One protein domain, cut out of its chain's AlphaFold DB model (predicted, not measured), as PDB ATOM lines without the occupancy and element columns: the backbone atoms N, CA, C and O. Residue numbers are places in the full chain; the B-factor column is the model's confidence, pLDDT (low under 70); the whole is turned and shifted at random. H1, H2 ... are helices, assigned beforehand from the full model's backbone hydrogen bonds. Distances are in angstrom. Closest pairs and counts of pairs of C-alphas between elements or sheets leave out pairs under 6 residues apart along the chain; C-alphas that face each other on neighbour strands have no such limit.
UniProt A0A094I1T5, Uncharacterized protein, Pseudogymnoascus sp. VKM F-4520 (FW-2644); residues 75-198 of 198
ATOM      1  N   ASP A  75      12.105 -15.768 -22.222       81.69
ATOM      2  CA  ASP A  75      11.785 -15.841 -23.651       81.69
ATOM      3  C   ASP A  75      12.935 -16.455 -24.463       81.69
ATOM      4  O   ASP A  75      12.722 -17.336 -25.291       81.69
ATOM      5  N   ILE A  76      14.182 -16.101 -24.142       80.12
ATOM      6  CA  ILE A  76      15.367 -16.677 -24.792       80.12
ATOM      7  C   ILE A  76      15.536 -18.148 -24.450       80.12
ATOM      8  O   ILE A  76      15.809 -18.955 -25.337       80.12
ATOM      9  N   GLN A  77      15.372 -18.521 -23.180       84.06
ATOM     10  CA  GLN A  77      15.422 -19.927 -22.785       84.06
ATOM     11  C   GLN A  77      14.359 -20.735 -23.529       84.06
ATOM     12  O   GLN A  77      14.657 -21.815 -24.041       84.06
ATOM     13  N   ARG A  78      13.151 -20.181 -23.671       85.25
ATOM     14  CA  ARG A  78      12.067 -20.790 -24.438       85.25
ATOM     15  C   ARG A  78      12.384 -20.867 -25.931       85.25
ATOM     16  O   ARG A  78      12.152 -21.908 -26.537       85.25
ATOM     17  N   GLY A  79      12.953 -19.818 -26.519       81.25
ATOM     18  CA  GLY A  79      13.386 -19.789 -27.916       81.25
ATOM     19  C   GLY A  79      14.461 -20.836 -28.208       81.25
ATOM     20  O   GLY A  79      14.338 -21.605 -29.162       81.25
ATOM     21  N   ILE A  80      15.462 -20.950 -27.331       80.75
ATOM     22  CA  ILE A  80      16.502 -21.979 -27.419       80.75
ATOM     23  C   ILE A  80      15.878 -23.373 -27.287       80.75
ATOM     24  O   ILE A  80      16.150 -24.232 -28.125       80.75
ATOM     25  N   ALA A  81      15.012 -23.600 -26.296       83.69
ATOM     26  CA  ALA A  81      14.348 -24.889 -26.102       83.69
ATOM     27  C   ALA A  81      13.488 -25.287 -27.312       83.69
ATOM     28  O   ALA A  81      13.580 -26.418 -27.781       83.69
ATOM     29  N   ASN A  82      12.720 -24.348 -27.870       84.25
ATOM     30  CA  ASN A  82      11.913 -24.572 -29.067       84.25
ATOM     31  C   ASN A  82      12.782 -24.878 -30.290       84.25
ATOM     32  O   ASN A  82      12.476 -25.802 -31.038       84.25
ATOM     33  N   SER A  83      13.882 -24.142 -30.481       80.12
ATOM     34  CA  SER A  83      14.818 -24.413 -31.577       80.12
ATOM     35  C   SER A  83      15.438 -25.805 -31.450       80.12
ATOM     36  O   SER A  83      15.546 -26.521 -32.443       80.12
ATOM     37  N   ARG A  84      15.759 -26.229 -30.220       80.50
ATOM     38  CA  ARG A  84      16.271 -27.567 -29.912       80.50
ATOM     39  C   ARG A  84      15.265 -28.655 -30.203       80.50
ATOM     40  O   ARG A  84      15.579 -29.563 -30.961       80.50
ATOM     41  N   ALA A  85      14.044 -28.499 -29.714       82.88
ATOM     42  CA  ALA A  85      12.965 -29.429 -30.001       82.88
ATOM     43  C   ALA A  85      12.692 -29.547 -31.510       82.88
ATOM     44  O   ALA A  85      12.510 -30.652 -32.010       82.88
ATOM     45  N   ALA A  86      12.709 -28.436 -32.252       80.94
ATOM     46  CA  ALA A  86      12.502 -28.451 -33.697       80.94
ATOM     47  C   ALA A  86      13.627 -29.193 -34.431       80.94
ATOM     48  O   ALA A  86      13.355 -30.010 -35.311       80.94
ATOM     49  N   VAL A  87      14.881 -28.964 -34.039       82.75
ATOM     50  CA  VAL A  87      16.029 -29.648 -34.639       82.75
ATOM     51  C   VAL A  87      16.027 -31.143 -34.305       82.75
ATOM     52  O   VAL A  87      16.226 -31.969 -35.194       82.75
ATOM     53  N   ASP A  88      15.721 -31.498 -33.060       82.44
ATOM     54  CA  ASP A  88      15.649 -32.891 -32.609       82.44
ATOM     55  C   ASP A  88      14.447 -33.636 -33.220       82.44
ATOM     56  O   ASP A  88      14.524 -34.838 -33.472       82.44
ATOM     57  N   SER A  89      13.345 -32.933 -33.515       87.06
ATOM     58  CA  SER A  89      12.173 -33.524 -34.180       87.06
ATOM     59  C   SER A  89      12.430 -33.897 -35.640       87.06
ATOM     60  O   SER A  89      11.780 -34.797 -36.180       87.06
ATOM     61  N   ALA A  90      13.382 -33.228 -36.291       82.12
ATOM     62  CA  ALA A  90      13.777 -33.579 -37.638       82.12
ATOM     63  C   ALA A  90      14.570 -34.895 -37.581       82.12
ATOM     64  O   ALA A  90      15.644 -34.985 -36.991       82.12
ATOM     65  N   GLY A  91      14.010 -35.959 -38.157       90.38
ATOM     66  CA  GLY A  91      14.606 -37.293 -38.078       90.38
ATOM     67  C   GLY A  91      15.986 -37.389 -38.747       90.38
ATOM     68  O   GLY A  91      16.350 -36.570 -39.589       90.38
ATOM     69  N   ARG A  92      16.742 -38.452 -38.442       92.06
ATOM     70  CA  ARG A  92      18.103 -38.707 -38.975       92.06
ATOM     71  C   ARG A  92      18.231 -38.486 -40.489       92.06
ATOM     72  O   ARG A  92      19.177 -37.848 -40.933       92.06
ATOM     73  N   LYS A  93      17.263 -38.975 -41.276       94.81
ATOM     74  CA  LYS A  93      17.262 -38.836 -42.744       94.81
ATOM     75  C   LYS A  93      17.267 -37.374 -43.199       94.81
ATOM     76  O   LYS A  93      17.963 -37.049 -44.152       94.81
ATOM     77  N   HIS A  94      16.533 -36.506 -42.504       95.25
ATOM     78  CA  HIS A  94      16.494 -35.079 -42.814       95.25
ATOM     79  C   HIS A  94      17.875 -34.440 -42.646       95.25
ATOM     80  O   HIS A  94      18.311 -33.681 -43.503       95.25
ATOM     81  N   TRP A  95      18.583 -34.783 -41.571       94.94
ATOM     82  CA  TRP A  95      19.891 -34.204 -41.271       94.94
ATOM     83  C   TRP A  95      21.011 -34.715 -42.165       94.94
ATOM     84  O   TRP A  95      21.880 -33.935 -42.536       94.94
ATOM     85  N   ILE A  96      20.966 -35.989 -42.551       96.38
ATOM     86  CA  ILE A  96      21.882 -36.548 -43.552       96.38
ATOM     87  C   ILE A  96      21.691 -35.835 -44.897       96.38
ATOM     88  O   ILE A  96      22.664 -35.403 -45.511       96.38
ATOM     89  N   GLU A  97      20.442 -35.643 -45.326       96.06
ATOM     90  CA  GLU A  97      20.136 -34.918 -46.564       96.06
ATOM     91  C   GLU A  97      20.532 -33.437 -46.471       96.06
ATOM     92  O   GLU A  97      21.077 -32.863 -47.415       96.06
ATOM     93  N   ALA A  98      20.328 -32.809 -45.312       94.31
ATOM     94  CA  ALA A  98      20.789 -31.450 -45.061       94.31
ATOM     95  C   ALA A  98      22.322 -31.355 -45.101       94.31
ATOM     96  O   ALA A  98      22.846 -30.434 -45.715       94.31
ATOM     97  N   ALA A  99      23.056 -32.303 -44.514       95.75
ATOM     98  CA  ALA A  99      24.517 -32.337 -44.570       95.75
ATOM     99  C   ALA A  99      25.021 -32.472 -46.012       95.75
ATOM    100  O   ALA A  99      25.932 -31.753 -46.427       95.75
ATOM    101  N   ARG A 100      24.379 -33.340 -46.800       96.06
ATOM    102  CA  ARG A 100      24.671 -33.482 -48.224       96.06
ATOM    103  C   ARG A 100      24.449 -32.163 -48.965       96.06
ATOM    104  O   ARG A 100      25.389 -31.621 -49.533       96.06
ATOM    105  N   THR A 101      23.243 -31.612 -48.890       94.19
ATOM    106  CA  THR A 101      22.835 -30.454 -49.703       94.19
ATOM    107  C   THR A 101      23.410 -29.118 -49.233       94.19
ATOM    108  O   THR A 101      23.672 -28.227 -50.036       94.19
ATOM    109  N   LYS A 102      23.594 -28.929 -47.923       93.38
ATOM    110  CA  LYS A 102      24.034 -27.652 -47.334       93.38
ATOM    111  C   LYS A 102      25.528 -27.579 -47.079       93.38
ATOM    112  O   LYS A 102      26.031 -26.474 -46.900       93.38
ATOM    113  N   VAL A 103      26.229 -28.713 -47.045       94.94
ATOM    114  CA  VAL A 103      27.671 -28.738 -46.770       94.94
ATOM    115  C   VAL A 103      28.441 -29.289 -47.962       94.94
ATOM    116  O   VAL A 103      29.249 -28.562 -48.532       94.94
ATOM    117  N   TYR A 104      28.173 -30.522 -48.391       95.75
ATOM    118  CA  TYR A 104      28.929 -31.098 -49.506       95.75
ATOM    119  C   TYR A 104      28.578 -30.461 -50.850       95.75
ATOM    120  O   TYR A 104      29.468 -29.963 -51.529       95.75
ATOM    121  N   ASP A 105      27.296 -30.398 -51.211       95.00
ATOM    122  CA  ASP A 105      26.868 -29.779 -52.468       95.00
ATOM    123  C   ASP A 105      27.269 -28.297 -52.509       95.00
ATOM    124  O   ASP A 105      27.688 -27.801 -53.551       95.00
ATOM    125  N   ALA A 106      27.229 -27.607 -51.364       94.62
ATOM    126  CA  ALA A 106      27.688 -26.225 -51.250       94.62
ATOM    127  C   ALA A 106      29.204 -26.067 -51.467       94.62
ATOM    128  O   ALA A 106      29.645 -25.051 -52.003       94.62
ATOM    129  N   CYS A 107      30.003 -27.056 -51.059       95.25
ATOM    130  CA  CYS A 107      31.436 -27.097 -51.341       95.25
ATOM    131  C   CYS A 107      31.705 -27.368 -52.831       95.25
ATOM    132  O   CYS A 107      32.533 -26.716 -53.458       95.25
ATOM    133  N   TYR A 108      30.971 -28.318 -53.398       94.56
ATOM    134  CA  TYR A 108      31.160 -28.837 -54.746       94.56
ATOM    135  C   TYR A 108      30.671 -27.924 -55.861       94.56
ATOM    136  O   TYR A 108      31.376 -27.666 -56.834       94.56
ATOM    137  N   PHE A 109      29.436 -27.464 -55.728       93.56
ATOM    138  CA  PHE A 109      28.736 -26.696 -56.749       93.56
ATOM    139  C   PHE A 109      28.678 -25.208 -56.396       93.56
ATOM    140  O   PHE A 109      28.129 -24.411 -57.153       93.56
ATOM    141  N   GLY A 110      29.252 -24.829 -55.251       91.00
ATOM    142  CA  GLY A 110      29.057 -23.520 -54.654       91.00
ATOM    143  C   GLY A 110      27.715 -23.419 -53.929       91.00
ATOM    144  O   GLY A 110      26.863 -24.309 -53.973       91.00
ATOM    145  N   CYS A 111      27.514 -22.307 -53.231       87.56
ATOM    146  CA  CYS A 111      26.266 -22.078 -52.523       87.56
ATOM    147  C   CYS A 111      25.245 -21.340 -53.397       87.56
ATOM    148  O   CYS A 111      25.438 -20.179 -53.763       87.56
ATOM    149  N   ASN A 112      24.105 -21.983 -53.648       82.62
ATOM    150  CA  ASN A 112      22.967 -21.342 -54.298       82.62
ATOM    151  C   ASN A 112      22.235 -20.416 -53.318       82.62
ATOM    152  O   ASN A 112      21.619 -20.873 -52.355       82.62
ATOM    153  N   GLY A 113      22.285 -19.111 -53.591       81.38
ATOM    154  CA  GLY A 113      21.604 -18.089 -52.791       81.38
ATOM    155  C   GLY A 113      22.367 -17.630 -51.546       81.38
ATOM    156  O   GLY A 113      21.781 -16.946 -50.708       81.38
ATOM    157  N   CYS A 114      23.653 -17.973 -51.410       84.50
ATOM    158  CA  CYS A 114      24.503 -17.318 -50.419       84.50
ATOM    159  C   CYS A 114      24.849 -15.895 -50.865       84.50
ATOM    160  O   CYS A 114      25.062 -15.632 -52.047       84.50
ATOM    161  N   SER A 115      24.926 -14.981 -49.899       86.12
ATOM    162  CA  SER A 115      25.343 -13.596 -50.130       86.12
ATOM    163  C   SER A 115      26.845 -13.461 -50.377       86.12
ATOM    164  O   SER A 115      27.268 -12.479 -50.978       86.12
ATOM    165  N   ASP A 116      27.644 -14.417 -49.895       89.38
ATOM    166  CA  ASP A 116      29.101 -14.369 -49.952       89.38
ATOM    167  C   ASP A 116      29.662 -15.648 -50.608       89.38
ATOM    168  O   ASP A 116      29.378 -16.756 -50.141       89.38
ATOM    169  N   PRO A 117      30.479 -15.540 -51.675       86.38
ATOM    170  CA  PRO A 117      31.155 -16.694 -52.268       86.38
ATOM    171  C   PRO A 117      32.059 -17.443 -51.273       86.38
ATOM    172  O   PRO A 117      32.308 -18.639 -51.463       86.38
ATOM    173  N   SER A 118      32.502 -16.795 -50.185       92.62
ATOM    174  CA  SER A 118      33.290 -17.424 -49.117       92.62
ATOM    175  C   SER A 118      32.568 -18.574 -48.406       92.62
ATOM    176  O   SER A 118      33.212 -19.419 -47.781       92.62
ATOM    177  N   ASP A 119      31.241 -18.662 -48.524       90.19
ATOM    178  CA  ASP A 119      30.451 -19.705 -47.873       90.19
ATOM    179  C   ASP A 119      30.710 -21.102 -48.453       90.19
ATOM    180  O   ASP A 119      30.682 -22.083 -47.710       90.19
ATOM    181  N   SER A 120      31.068 -21.193 -49.738       92.69
ATOM    182  CA  SER A 120      31.505 -22.450 -50.366       92.69
ATOM    183  C   SER A 120      32.807 -22.973 -49.742       92.69
ATOM    184  O   SER A 120      32.877 -24.124 -49.312       92.69
ATOM    185  N   TYR A 121      33.803 -22.098 -49.564       94.00
ATOM    186  CA  TYR A 121      35.063 -22.429 -48.894       94.00
ATOM    187  C   TYR A 121      34.852 -22.843 -47.437       94.00
ATOM    188  O   TYR A 121      35.453 -23.814 -46.978       94.00
ATOM    189  N   LYS A 122      33.969 -22.150 -46.706       94.06
ATOM    190  CA  LYS A 122      33.607 -22.542 -45.335       94.06
ATOM    191  C   LYS A 122      32.950 -23.919 -45.312       94.06
ATOM    192  O   LYS A 122      33.241 -24.699 -44.411       94.06
ATOM    193  N   ALA A 123      32.087 -24.226 -46.279       94.19
ATOM    194  CA  ALA A 123      31.456 -25.535 -46.388       94.19
ATOM    195  C   ALA A 123      32.503 -26.637 -46.619       94.19
ATOM    196  O   ALA A 123      32.520 -27.615 -45.871       94.19
ATOM    197  N   CYS A 124      33.446 -26.434 -47.545       95.56
ATOM    198  CA  CYS A 124      34.564 -27.358 -47.751       95.56
ATOM    199  C   CYS A 124      35.394 -27.541 -46.473       95.56
ATOM    200  O   CYS A 124      35.625 -28.666 -46.033       95.56
ATOM    201  N   ALA A 125      35.765 -26.441 -45.811       95.94
ATOM    202  CA  ALA A 125      36.544 -26.487 -44.578       95.94
ATOM    203  C   ALA A 125      35.831 -27.251 -43.448       95.94
ATOM    204  O   ALA A 125      36.494 -27.905 -42.647       95.94
ATOM    205  N   LYS A 126      34.493 -27.213 -43.380       95.12
ATOM    206  CA  LYS A 126      33.726 -28.011 -42.408       95.12
ATOM    207  C   LYS A 126      33.845 -29.508 -42.663       95.12
ATOM    208  O   LYS A 126      33.971 -30.266 -41.709       95.12
ATOM    209  N   THR A 127      33.829 -29.938 -43.923       96.69
ATOM    210  CA  THR A 127      34.000 -31.363 -44.254       96.69
ATOM    211  C   THR A 127      35.400 -31.862 -43.888       96.69
ATOM    212  O   THR A 127      35.536 -32.932 -43.304       96.69
ATOM    213  N   ALA A 128      36.427 -31.029 -44.091       96.31
ATOM    214  CA  ALA A 128      37.808 -31.335 -43.719       96.31
ATOM    215  C   ALA A 128      38.056 -31.379 -42.195       96.31
ATOM    216  O   ALA A 128      39.024 -31.987 -41.746       96.31
ATOM    217  N   GLN A 129      37.193 -30.761 -41.379       95.56
ATOM    218  CA  GLN A 129      37.280 -30.845 -39.913       95.56
ATOM    219  C   GLN A 129      36.816 -32.198 -39.361       95.56
ATOM    220  O   GLN A 129      37.112 -32.527 -38.211       95.56
ATOM    221  N   VAL A 130      36.083 -32.985 -40.154       95.94
ATOM    222  CA  VAL A 130      35.597 -34.296 -39.731       95.94
ATOM    223  C   VAL A 130      36.715 -35.322 -39.854       95.94
ATOM    224  O   VAL A 130      37.124 -35.688 -40.953       95.94
ATOM    225  N   ASN A 131      37.172 -35.823 -38.707       94.94
ATOM    226  CA  ASN A 131      38.170 -36.882 -38.637       94.94
ATOM    227  C   ASN A 131      37.526 -38.189 -38.154       94.94
ATOM    228  O   ASN A 131      37.239 -38.343 -36.966       94.94
ATOM    229  N   ILE A 132      37.294 -39.120 -39.082       94.56
ATOM    230  CA  ILE A 132      36.805 -40.471 -38.790       94.56
ATOM    231  C   ILE A 132      37.928 -41.453 -39.116       94.56
ATOM    232  O   ILE A 132      38.484 -41.444 -40.212       94.56
ATOM    233  N   THR A 133      38.263 -42.327 -38.169       94.81
ATOM    234  CA  THR A 133      39.330 -43.314 -38.355       94.81
ATOM    235  C   THR A 133      39.068 -44.173 -39.594       94.81
ATOM    236  O   THR A 133      38.059 -44.871 -39.669       94.81
ATOM    237  N   GLY A 134      39.991 -44.137 -40.557       92.69
ATOM    238  CA  GLY A 134      39.927 -44.951 -41.774       92.69
ATOM    239  C   GLY A 134      39.036 -44.401 -42.895       92.69
ATOM    240  O   GLY A 134      38.931 -45.060 -43.925       92.69
ATOM    241  N   VAL A 135      38.427 -43.217 -42.740       94.69
ATOM    242  CA  VAL A 135      37.607 -42.583 -43.786       94.69
ATOM    243  C   VAL A 135      37.970 -41.104 -43.910       94.69
ATOM    244  O   VAL A 135      37.919 -40.358 -42.936       94.69
ATOM    245  N   THR A 136      38.320 -40.659 -45.119       95.88
ATOM    246  CA  THR A 136      38.526 -39.229 -45.398       95.88
ATOM    247  C   THR A 136      37.180 -38.589 -45.702       95.88
ATOM    248  O   THR A 136      36.522 -38.999 -46.651       95.88
ATOM    249  N   CYS A 137      36.785 -37.592 -44.910       96.69
ATOM    250  CA  CYS A 137      35.544 -36.837 -45.108       96.69
ATOM    251  C   CYS A 137      35.764 -35.483 -45.790       96.69
ATOM    252  O   CYS A 137      34.815 -34.727 -45.965       96.69
ATOM    253  N   ASP A 138      36.999 -35.162 -46.174       96.62
ATOM    254  CA  ASP A 138      37.310 -33.935 -46.895       96.62
ATOM    255  C   ASP A 138      36.685 -33.972 -48.294       96.62
ATOM    256  O   ASP A 138      37.106 -34.740 -49.166       96.62
ATOM    257  N   ALA A 139      35.683 -33.121 -48.511       95.81
ATOM    258  CA  ALA A 139      34.996 -33.003 -49.787       95.81
ATOM    259  C   ALA A 139      35.978 -32.703 -50.931       95.81
ATOM    260  O   ALA A 139      35.864 -33.282 -52.007       95.81
ATOM    261  N   SER A 140      37.000 -31.873 -50.702       93.38
ATOM    262  CA  SER A 140      37.965 -31.521 -51.753       93.38
ATOM    263  C   SER A 140      38.729 -32.736 -52.297       93.38
ATOM    264  O   SER A 140      39.089 -32.763 -53.474       93.38
ATOM    265  N   VAL A 141      38.903 -33.772 -51.471       94.56
ATOM    266  CA  VAL A 141      39.526 -35.048 -51.843       94.56
ATOM    267  C   VAL A 141      38.494 -36.023 -52.420       94.56
ATOM    268  O   VAL A 141      38.768 -36.703 -53.410       94.56
ATOM    269  N   LEU A 142      37.291 -36.065 -51.838       94.62
ATOM    270  CA  LEU A 142      36.200 -36.962 -52.240       94.62
ATOM    271  C   LEU A 142      35.543 -36.598 -53.580       94.62
ATOM    272  O   LEU A 142      34.801 -37.398 -54.144       94.62
ATOM    273  N   TRP A 143      35.801 -35.415 -54.138       91.88
ATOM    274  CA  TRP A 143      35.181 -34.993 -55.400       91.88
ATOM    275  C   TRP A 143      35.396 -35.983 -56.560       91.88
ATOM    276  O   TRP A 143      34.494 -36.214 -57.373       91.88
ATOM    277  N   ASN A 144      36.581 -36.599 -56.608       91.81
ATOM    278  CA  ASN A 144      36.984 -37.531 -57.662       91.81
ATOM    279  C   ASN A 144      36.811 -39.012 -57.282       91.81
ATOM    280  O   ASN A 144      37.156 -39.878 -58.085       91.81
ATOM    281  N   THR A 145      36.307 -39.325 -56.085       91.88
ATOM    282  CA  THR A 145      36.066 -40.711 -55.670       91.88
ATOM    283  C   THR A 145      34.706 -41.207 -56.157       91.88
ATOM    284  O   THR A 145      33.790 -40.426 -56.422       91.88
ATOM    285  N   GLU A 146      34.572 -42.528 -56.297       90.81
ATOM    286  CA  GLU A 146      33.310 -43.167 -56.691       90.81
ATOM    287  C   GLU A 146      32.244 -43.004 -55.595       90.81
ATOM    288  O   GLU A 146      31.107 -42.626 -55.878       90.81
ATOM    289  N   ASP A 147      32.639 -43.179 -54.330       90.81
ATOM    290  CA  ASP A 147      31.809 -42.837 -53.177       90.81
ATOM    291  C   ASP A 147      32.085 -41.395 -52.730       90.81
ATOM    292  O   ASP A 147      33.020 -41.120 -51.975       90.81
ATOM    293  N   ARG A 148      31.292 -40.452 -53.250       92.06
ATOM    294  CA  ARG A 148      31.402 -39.016 -52.919       92.06
ATOM    295  C   ARG A 148      30.793 -38.648 -51.571       92.06
ATOM    296  O   ARG A 148      31.039 -37.543 -51.085       92.06
ATOM    297  N   TYR A 149      29.961 -39.523 -51.005       94.94
ATOM    298  CA  TYR A 149      29.205 -39.240 -49.788       94.94
ATOM    299  C   TYR A 149      29.178 -40.452 -48.849       94.94
ATOM    300  O   TYR A 149      28.104 -41.020 -48.617       94.94
ATOM    301  N   PRO A 150      30.326 -40.825 -48.254       95.62
ATOM    302  CA  PRO A 150      30.355 -41.919 -47.297       95.62
ATOM    303  C   PRO A 150      29.362 -41.649 -46.166       95.62
ATOM    304  O   PRO A 150      29.367 -40.575 -45.556       95.62
ATOM    305  N   LEU A 151      28.510 -42.630 -45.857       96.25
ATOM    306  CA  LEU A 151      27.429 -42.458 -44.880       96.25
ATOM    307  C   LEU A 151      27.954 -42.006 -43.505       96.25
ATOM    308  O   LEU A 151      27.366 -41.132 -42.873       96.25
ATOM    309  N   ALA A 152      29.101 -42.547 -43.078       96.38
ATOM    310  CA  ALA A 152      29.759 -42.160 -41.830       96.38
ATOM    311  C   ALA A 152      30.125 -40.664 -41.804       96.38
ATOM    312  O   ALA A 152      29.910 -39.983 -40.801       96.38
ATOM    313  N   CYS A 153      30.618 -40.133 -42.925       97.38
ATOM    314  CA  CYS A 153      30.957 -38.723 -43.056       97.38
ATOM    315  C   CYS A 153      29.712 -37.834 -43.062       97.38
ATOM    316  O   CYS A 153      29.711 -36.788 -42.418       97.38
ATOM    317  N   LEU A 154      28.636 -38.245 -43.744       97.12
ATOM    318  CA  LEU A 154      27.376 -37.498 -43.732       97.12
ATOM    319  C   LEU A 154      26.788 -37.392 -42.325       97.12
ATOM    320  O   LEU A 154      26.283 -36.338 -41.957       97.12
ATOM    321  N   GLU A 155      26.870 -38.456 -41.530       96.38
ATOM    322  CA  GLU A 155      26.370 -38.459 -40.154       96.38
ATOM    323  C   GLU A 155      27.185 -37.546 -39.242       96.38
ATOM    324  O   GLU A 155      26.609 -36.744 -38.508       96.38
ATOM    325  N   ALA A 156      28.512 -37.591 -39.338       96.62
ATOM    326  CA  ALA A 156      29.369 -36.698 -38.567       96.62
ATOM    327  C   ALA A 156      29.178 -35.225 -38.969       96.62
ATOM    328  O   ALA A 156      29.036 -34.355 -38.109       96.62
ATOM    329  N   VAL A 157      29.110 -34.934 -40.274       96.62
ATOM    330  CA  VAL A 157      28.843 -33.574 -40.769       96.62
ATOM    331  C   VAL A 157      27.441 -33.108 -40.368       96.62
ATOM    332  O   VAL A 157      27.269 -31.937 -40.037       96.62
ATOM    333  N   ALA A 158      26.445 -33.997 -40.355       95.38
ATOM    334  CA  ALA A 158      25.093 -33.679 -39.911       95.38
ATOM    335  C   ALA A 158      25.058 -33.221 -38.448       95.38
ATOM    336  O   ALA A 158      24.387 -32.236 -38.145       95.38
ATOM    337  N   GLU A 159      25.799 -33.878 -37.554       94.00
ATOM    338  CA  GLU A 159      25.903 -33.453 -36.154       94.00
ATOM    339  C   GLU A 159      26.586 -32.085 -36.019       94.00
ATOM    340  O   GLU A 159      26.032 -31.185 -35.385       94.00
ATOM    341  N   ILE A 160      27.711 -31.859 -36.708       93.81
ATOM    342  CA  ILE A 160      28.376 -30.540 -36.727       93.81
ATOM    343  C   ILE A 160      27.430 -29.459 -37.263       93.81
ATOM    344  O   ILE A 160      27.350 -28.352 -36.726       93.81
ATOM    345  N   TYR A 161      26.678 -29.772 -38.319       92.31
ATOM    346  CA  TYR A 161      25.731 -28.843 -38.921       92.31
ATOM    347  C   TYR A 161      24.587 -28.481 -37.961       92.31
ATOM    348  O   TYR A 161      24.232 -27.304 -37.858       92.31
ATOM    349  N   LYS A 162      24.048 -29.449 -37.203       91.12
ATOM    350  CA  LYS A 162      23.062 -29.185 -36.140       91.12
ATOM    351  C   LYS A 162      23.629 -28.257 -35.072       91.12
ATOM    352  O   LYS A 162      22.984 -27.274 -34.705       91.12
ATOM    353  N   GLU A 163      24.835 -28.545 -34.585       90.12
ATOM    354  CA  GLU A 163      25.494 -27.722 -33.569       90.12
ATOM    355  C   GLU A 163      25.697 -26.280 -34.037       90.12
ATOM    356  O   GLU A 163      25.461 -25.336 -33.277       90.12
ATOM    357  N   ASP A 164      26.081 -26.085 -35.296       89.62
ATOM    358  CA  ASP A 164      26.246 -24.754 -35.869       89.62
ATOM    359  C   ASP A 164      24.920 -24.008 -36.023       89.62
ATOM    360  O   ASP A 164      24.857 -22.807 -35.736       89.62
ATOM    361  N   LEU A 165      23.842 -24.696 -36.411       87.31
ATOM    362  CA  LEU A 165      22.506 -24.097 -36.424       87.31
ATOM    363  C   LEU A 165      22.106 -23.634 -35.021       87.31
ATOM    364  O   LEU A 165      21.684 -22.487 -34.860       87.31
ATOM    365  N   PHE A 166      22.346 -24.448 -33.991       86.62
ATOM    366  CA  PHE A 166      22.106 -24.046 -32.606       86.62
ATOM    367  C   PHE A 166      22.959 -22.867 -32.165       86.62
ATOM    368  O   PHE A 166      22.461 -21.920 -31.550       86.62
ATOM    369  N   ARG A 167      24.252 -22.899 -32.484       86.94
ATOM    370  CA  ARG A 167      25.190 -21.838 -32.126       86.94
ATOM    371  C   ARG A 167      24.810 -20.521 -32.799       86.94
ATOM    372  O   ARG A 167      24.864 -19.474 -32.152       86.94
ATOM    373  N   SER A 168      24.391 -20.569 -34.062       85.12
ATOM    374  CA  SER A 168      23.953 -19.393 -34.816       85.12
ATOM    375  C   SER A 168      22.641 -18.815 -34.277       85.12
ATOM    376  O   SER A 168      22.557 -17.604 -34.069       85.12
ATOM    377  N   ALA A 169      21.660 -19.664 -33.951       81.69
ATOM    378  CA  ALA A 169      20.411 -19.245 -33.321       81.69
ATOM    379  C   ALA A 169      20.684 -18.567 -31.970       81.69
ATOM    380  O   ALA A 169      20.243 -17.442 -31.732       81.69
ATOM    381  N   LYS A 170      21.513 -19.189 -31.121       82.75
ATOM    382  CA  LYS A 170      21.920 -18.616 -29.831       82.75
ATOM    383  C   LYS A 170      22.618 -17.265 -29.993       82.75
ATOM    384  O   LYS A 170      22.344 -16.347 -29.223       82.75
ATOM    385  N   ARG A 171      23.506 -17.122 -30.983       85.19
ATOM    386  CA  ARG A 171      24.221 -15.862 -31.238       85.19
ATOM    387  C   ARG A 171      23.265 -14.733 -31.619       85.19
ATOM    388  O   ARG A 171      23.379 -13.663 -31.036       85.19
ATOM    389  N   LYS A 172      22.294 -14.984 -32.505       81.69
ATOM    390  CA  LYS A 172      21.274 -13.984 -32.874       81.69
ATOM    391  C   LYS A 172      20.468 -13.508 -31.663       81.69
ATOM    392  O   LYS A 172      20.213 -12.316 -31.522       81.69
ATOM    393  N   HIS A 173      20.112 -14.420 -30.758       78.62
ATOM    394  CA  HIS A 173      19.432 -14.049 -29.515       78.62
ATOM    395  C   HIS A 173      20.318 -13.208 -28.581       78.62
ATOM    396  O   HIS A 173      19.847 -12.221 -28.025       78.62
ATOM    397  N   LEU A 174      21.601 -13.559 -28.433       80.06
ATOM    398  CA  LEU A 174      22.553 -12.785 -27.624       80.06
ATOM    399  C   LEU A 174      22.843 -11.395 -28.207       80.06
ATOM    400  O   LEU A 174      23.028 -10.442 -27.459       80.06
ATOM    401  N   GLU A 175      22.871 -11.266 -29.529       82.81
ATOM    402  CA  GLU A 175      23.050  -9.977 -30.196       82.81
ATOM    403  C   GLU A 175      21.854  -9.055 -29.934       82.81
ATOM    404  O   GLU A 175      22.034  -7.915 -29.510       82.81
ATOM    405  N   SER A 176      20.629  -9.576 -30.065       77.69
ATOM    406  CA  SER A 176      19.410  -8.842 -29.706       77.69
ATOM    407  C   SER A 176      19.420  -8.382 -28.240       77.69
ATOM    408  O   SER A 176      19.124  -7.224 -27.942       77.69
ATOM    409  N   LEU A 177      19.856  -9.251 -27.317       77.06
ATOM    410  CA  LEU A 177      20.036  -8.892 -25.906       77.06
ATOM    411  C   LEU A 177      20.996  -7.725 -25.707       77.06
ATOM    412  O   LEU A 177      20.712  -6.817 -24.926       77.06
ATOM    413  N   PHE A 178      22.142  -7.772 -26.379       82.06
ATOM    414  CA  PHE A 178      23.159  -6.741 -26.260       82.06
ATOM    415  C   PHE A 178      22.611  -5.378 -26.699       82.06
ATOM    416  O   PHE A 178      22.787  -4.392 -25.985       82.06
ATOM    417  N   PHE A 179      21.860  -5.329 -27.805       80.38
ATOM    418  CA  PHE A 179      21.190  -4.105 -28.250       80.38
ATOM    419  C   PHE A 179      20.171  -3.581 -27.231       80.38
ATOM    420  O   PHE A 179      20.172  -2.388 -26.931       80.38
ATOM    421  N   ILE A 180      19.340  -4.452 -26.652       79.50
ATOM    422  CA  ILE A 180      18.368  -4.048 -25.621       79.50
ATOM    423  C   ILE A 180      19.088  -3.487 -24.388       79.50
ATOM    424  O   ILE A 180      18.715  -2.429 -23.880       79.50
ATOM    425  N   ALA A 181      20.145  -4.158 -23.924       80.62
ATOM    426  CA  ALA A 181      20.935  -3.702 -22.785       80.62
ATOM    427  C   ALA A 181      21.579  -2.330 -23.047       80.62
ATOM    428  O   ALA A 181      21.542  -1.461 -22.177       80.62
ATOM    429  N   LEU A 182      22.109  -2.102 -24.254       82.44
ATOM    430  CA  LEU A 182      22.656  -0.802 -24.647       82.44
ATOM    431  C   LEU A 182      21.600   0.308 -24.633       82.44
ATOM    432  O   LEU A 182      21.887   1.395 -24.137       82.44
ATOM    433  N   ILE A 183      20.383   0.046 -25.120       82.12
ATOM    434  CA  ILE A 183      19.285   1.028 -25.111       82.12
ATOM    435  C   ILE A 183      18.916   1.415 -23.673       82.12
ATOM    436  O   ILE A 183      18.754   2.599 -23.374       82.12
ATOM    437  N   LEU A 184      18.830   0.436 -22.768       80.88
ATOM    438  CA  LEU A 184      18.532   0.692 -21.354       80.88
ATOM    439  C   LEU A 184      19.626   1.530 -20.680       80.88
ATOM    440  O   LEU A 184      19.320   2.495 -19.979       80.88
ATOM    441  N   MET A 185      20.897   1.208 -20.931       81.06
ATOM    442  CA  MET A 185      22.028   1.974 -20.395       81.06
ATOM    443  C   MET A 185      22.080   3.395 -20.966       81.06
ATOM    444  O   MET A 185      22.307   4.342 -20.217       81.06
ATOM    445  N   ALA A 186      21.822   3.566 -22.265       81.12
ATOM    446  CA  ALA A 186      21.763   4.878 -22.902       81.12
ATOM    447  C   ALA A 186      20.642   5.750 -22.316       81.12
ATOM    448  O   ALA A 186      20.859   6.936 -22.077       81.12
ATOM    449  N   GLY A 187      19.477   5.163 -22.018       79.50
ATOM    450  CA  GLY A 187      18.383   5.863 -21.340       79.50
ATOM    451  C   GLY A 187      18.770   6.351 -19.942       79.50
ATOM    452  O   GLY A 187      18.499   7.498 -19.596       79.50
ATOM    453  N   PHE A 188      19.465   5.516 -19.163       79.75
ATOM    454  CA  PHE A 188      19.931   5.889 -17.823       79.75
ATOM    455  C   PHE A 188      20.984   7.004 -17.860       79.75
ATOM    456  O   PHE A 188      20.887   7.977 -17.115       79.75
ATOM    457  N   VAL A 189      21.969   6.893 -18.757       82.81
ATOM    458  CA  VAL A 189      23.001   7.925 -18.941       82.81
ATOM    459  C   VAL A 189      22.380   9.233 -19.436       82.81
ATOM    460  O   VAL A 189      22.729  10.297 -18.932       82.81
ATOM    461  N   GLY A 190      21.424   9.167 -20.367       79.31
ATOM    462  CA  GLY A 190      20.691  10.336 -20.853       79.31
ATOM    463  C   GLY A 190      19.952  11.071 -19.735       79.31
ATOM    464  O   GLY A 190      20.113  12.280 -19.607       79.31
ATOM    465  N   ALA A 191      19.221  10.337 -18.888       75.38
ATOM    466  CA  ALA A 191      18.522  10.899 -17.732       75.38
ATOM    467  C   ALA A 191      19.486  11.536 -16.713       75.38
ATOM    468  O   ALA A 191      19.252  12.646 -16.241       75.38
ATOM    469  N   ALA A 192      20.611  10.874 -16.423       74.94
ATOM    470  CA  ALA A 192      21.609  11.394 -15.490       74.94
ATOM    471  C   ALA A 192      22.278  12.686 -15.998       74.94
ATOM    472  O   ALA A 192      22.586  13.575 -15.208       74.94
ATOM    473  N   ILE A 193      22.494  12.805 -17.314       80.00
ATOM    474  CA  ILE A 193      23.031  14.027 -17.927       80.00
ATOM    475  C   ILE A 193      21.997  15.157 -17.869       80.00
ATOM    476  O   ILE A 193      22.361  16.282 -17.541       80.00
ATOM    477  N   THR A 194      20.716  14.884 -18.146       76.00
ATOM    478  CA  THR A 194      19.672  15.919 -18.074       76.00
ATOM    479  C   THR A 194      19.442  16.427 -16.655       76.00
ATOM    480  O   THR A 194      19.308  17.635 -16.477       76.00
ATOM    481  N   ASP A 195      19.477  15.544 -15.653       69.94
ATOM    482  CA  ASP A 195      19.331  15.919 -14.238       69.94
ATOM    483  C   ASP A 195      20.578  16.621 -13.670       69.94
ATOM    484  O   ASP A 195      20.496  17.282 -12.642       69.94
ATOM    485  N   GLY A 196      21.747  16.475 -14.307       63.09
ATOM    486  CA  GLY A 196      22.980  17.164 -13.906       63.09
ATOM    487  C   GLY A 196      23.175  18.546 -14.544       63.09
ATOM    488  O   GLY A 196      24.044  19.297 -14.104       63.09
ATOM    489  N   ILE A 197      22.413  18.866 -15.595       60.81
ATOM    490  CA  ILE A 197      22.501  20.140 -16.331       60.81
ATOM    491  C   ILE A 197      21.471  21.171 -15.829       60.81
ATOM    492  O   ILE A 197      21.699  22.370 -16.003       60.81
ATOM    493  N   PHE A 198      20.374  20.731 -15.203       46.44
ATOM    494  CA  PHE A 198      19.314  21.583 -14.639       46.44
ATOM    495  C   PHE A 198      19.349  21.621 -13.110       46.44
ATOM    496  O   PHE A 198      19.032  22.700 -12.557       46.44
TER     497      PHE A 198
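AT A GLANCE: This is residues 75 to 198 of the 198 residues of an uncharacterized protein of Pseudogymnoascus sp. VKM F-4520 (FW-2644) (UniProt A0A094I1T5). One very long helix, H5, makes the length of this model, and residues 178 to 198, of which 178 to 197 belong to H5, stick out free at one end. Near its other end H2 crosses it, with the short helices H3 and H4 packed on H2 to form a small head, while H1 runs back beside H5. The printed part has 124 residues with five named helices, H1 to H5 in order along the chain, and no named strand; the class is all helix. The whole is extended, with a radius of gyration of the C-alphas of 21.1 A and spans of 78 by 31 by 28 A.

IN THESE COORDINATES: H1 is residues 75 to 89, 20.6 A long, beginning at C-alpha 75 at (11.785, -15.841, -23.651). H2 is residues 92 to 108, 22.7 A long, beginning at C-alpha 92 at (18.103, -38.707, -38.975). H3 is residues 118 to 128, 15.6 A long, and H4 is residues 139 to 142. Between these two, residues 131 to 132 pair with residues 135 to 136, antiparallel. H5 is residues 151 to 197, 69.0 A long, ending at C-alpha 197 at (22.501, 20.140, -16.331).

HOW THE PARTS SIT: H2 is the hub, touching H3, H4 and H5. It is about perpendicular to H5 at 82 degrees, with the C-alphas of Ala 99 and Ala 158 closest, 4.9 A apart; H5 touches it with residues 154 to 162 alone. H2 touches H3 with residues 102 to 108 alone, at a steep tilt of 60 degrees, opposite ways, closest at the C-alphas of Cys 107 and Ser 120, 4.7 A apart. H4 touches H2, closest at the C-alphas of Tyr 104 and Ala 139, 6.4 A apart, and H3, closest at those of Thr 127 and Ala 139, 5.9 A apart. H1 touches H5 at a shallow tilt of 11 degrees, opposite ways, closest at the C-alphas of Ile 76 and His 173, 6.8 A apart. H1 is apart from H3 and H4. Every O i to N i+4 pair is within hydrogen-bond range in H1, H3 and H5, against 11 of 13 in H2, and H4 is too short for such a pair.

THE WHOLE: The C-alphas of Glu 146 and Phe 198, the two farthest apart, are 78.5 A apart. The printed part has no cut, and no link is long. Mean pLDDT of the printed part is 88.0, with residues 195 to 198 under 70.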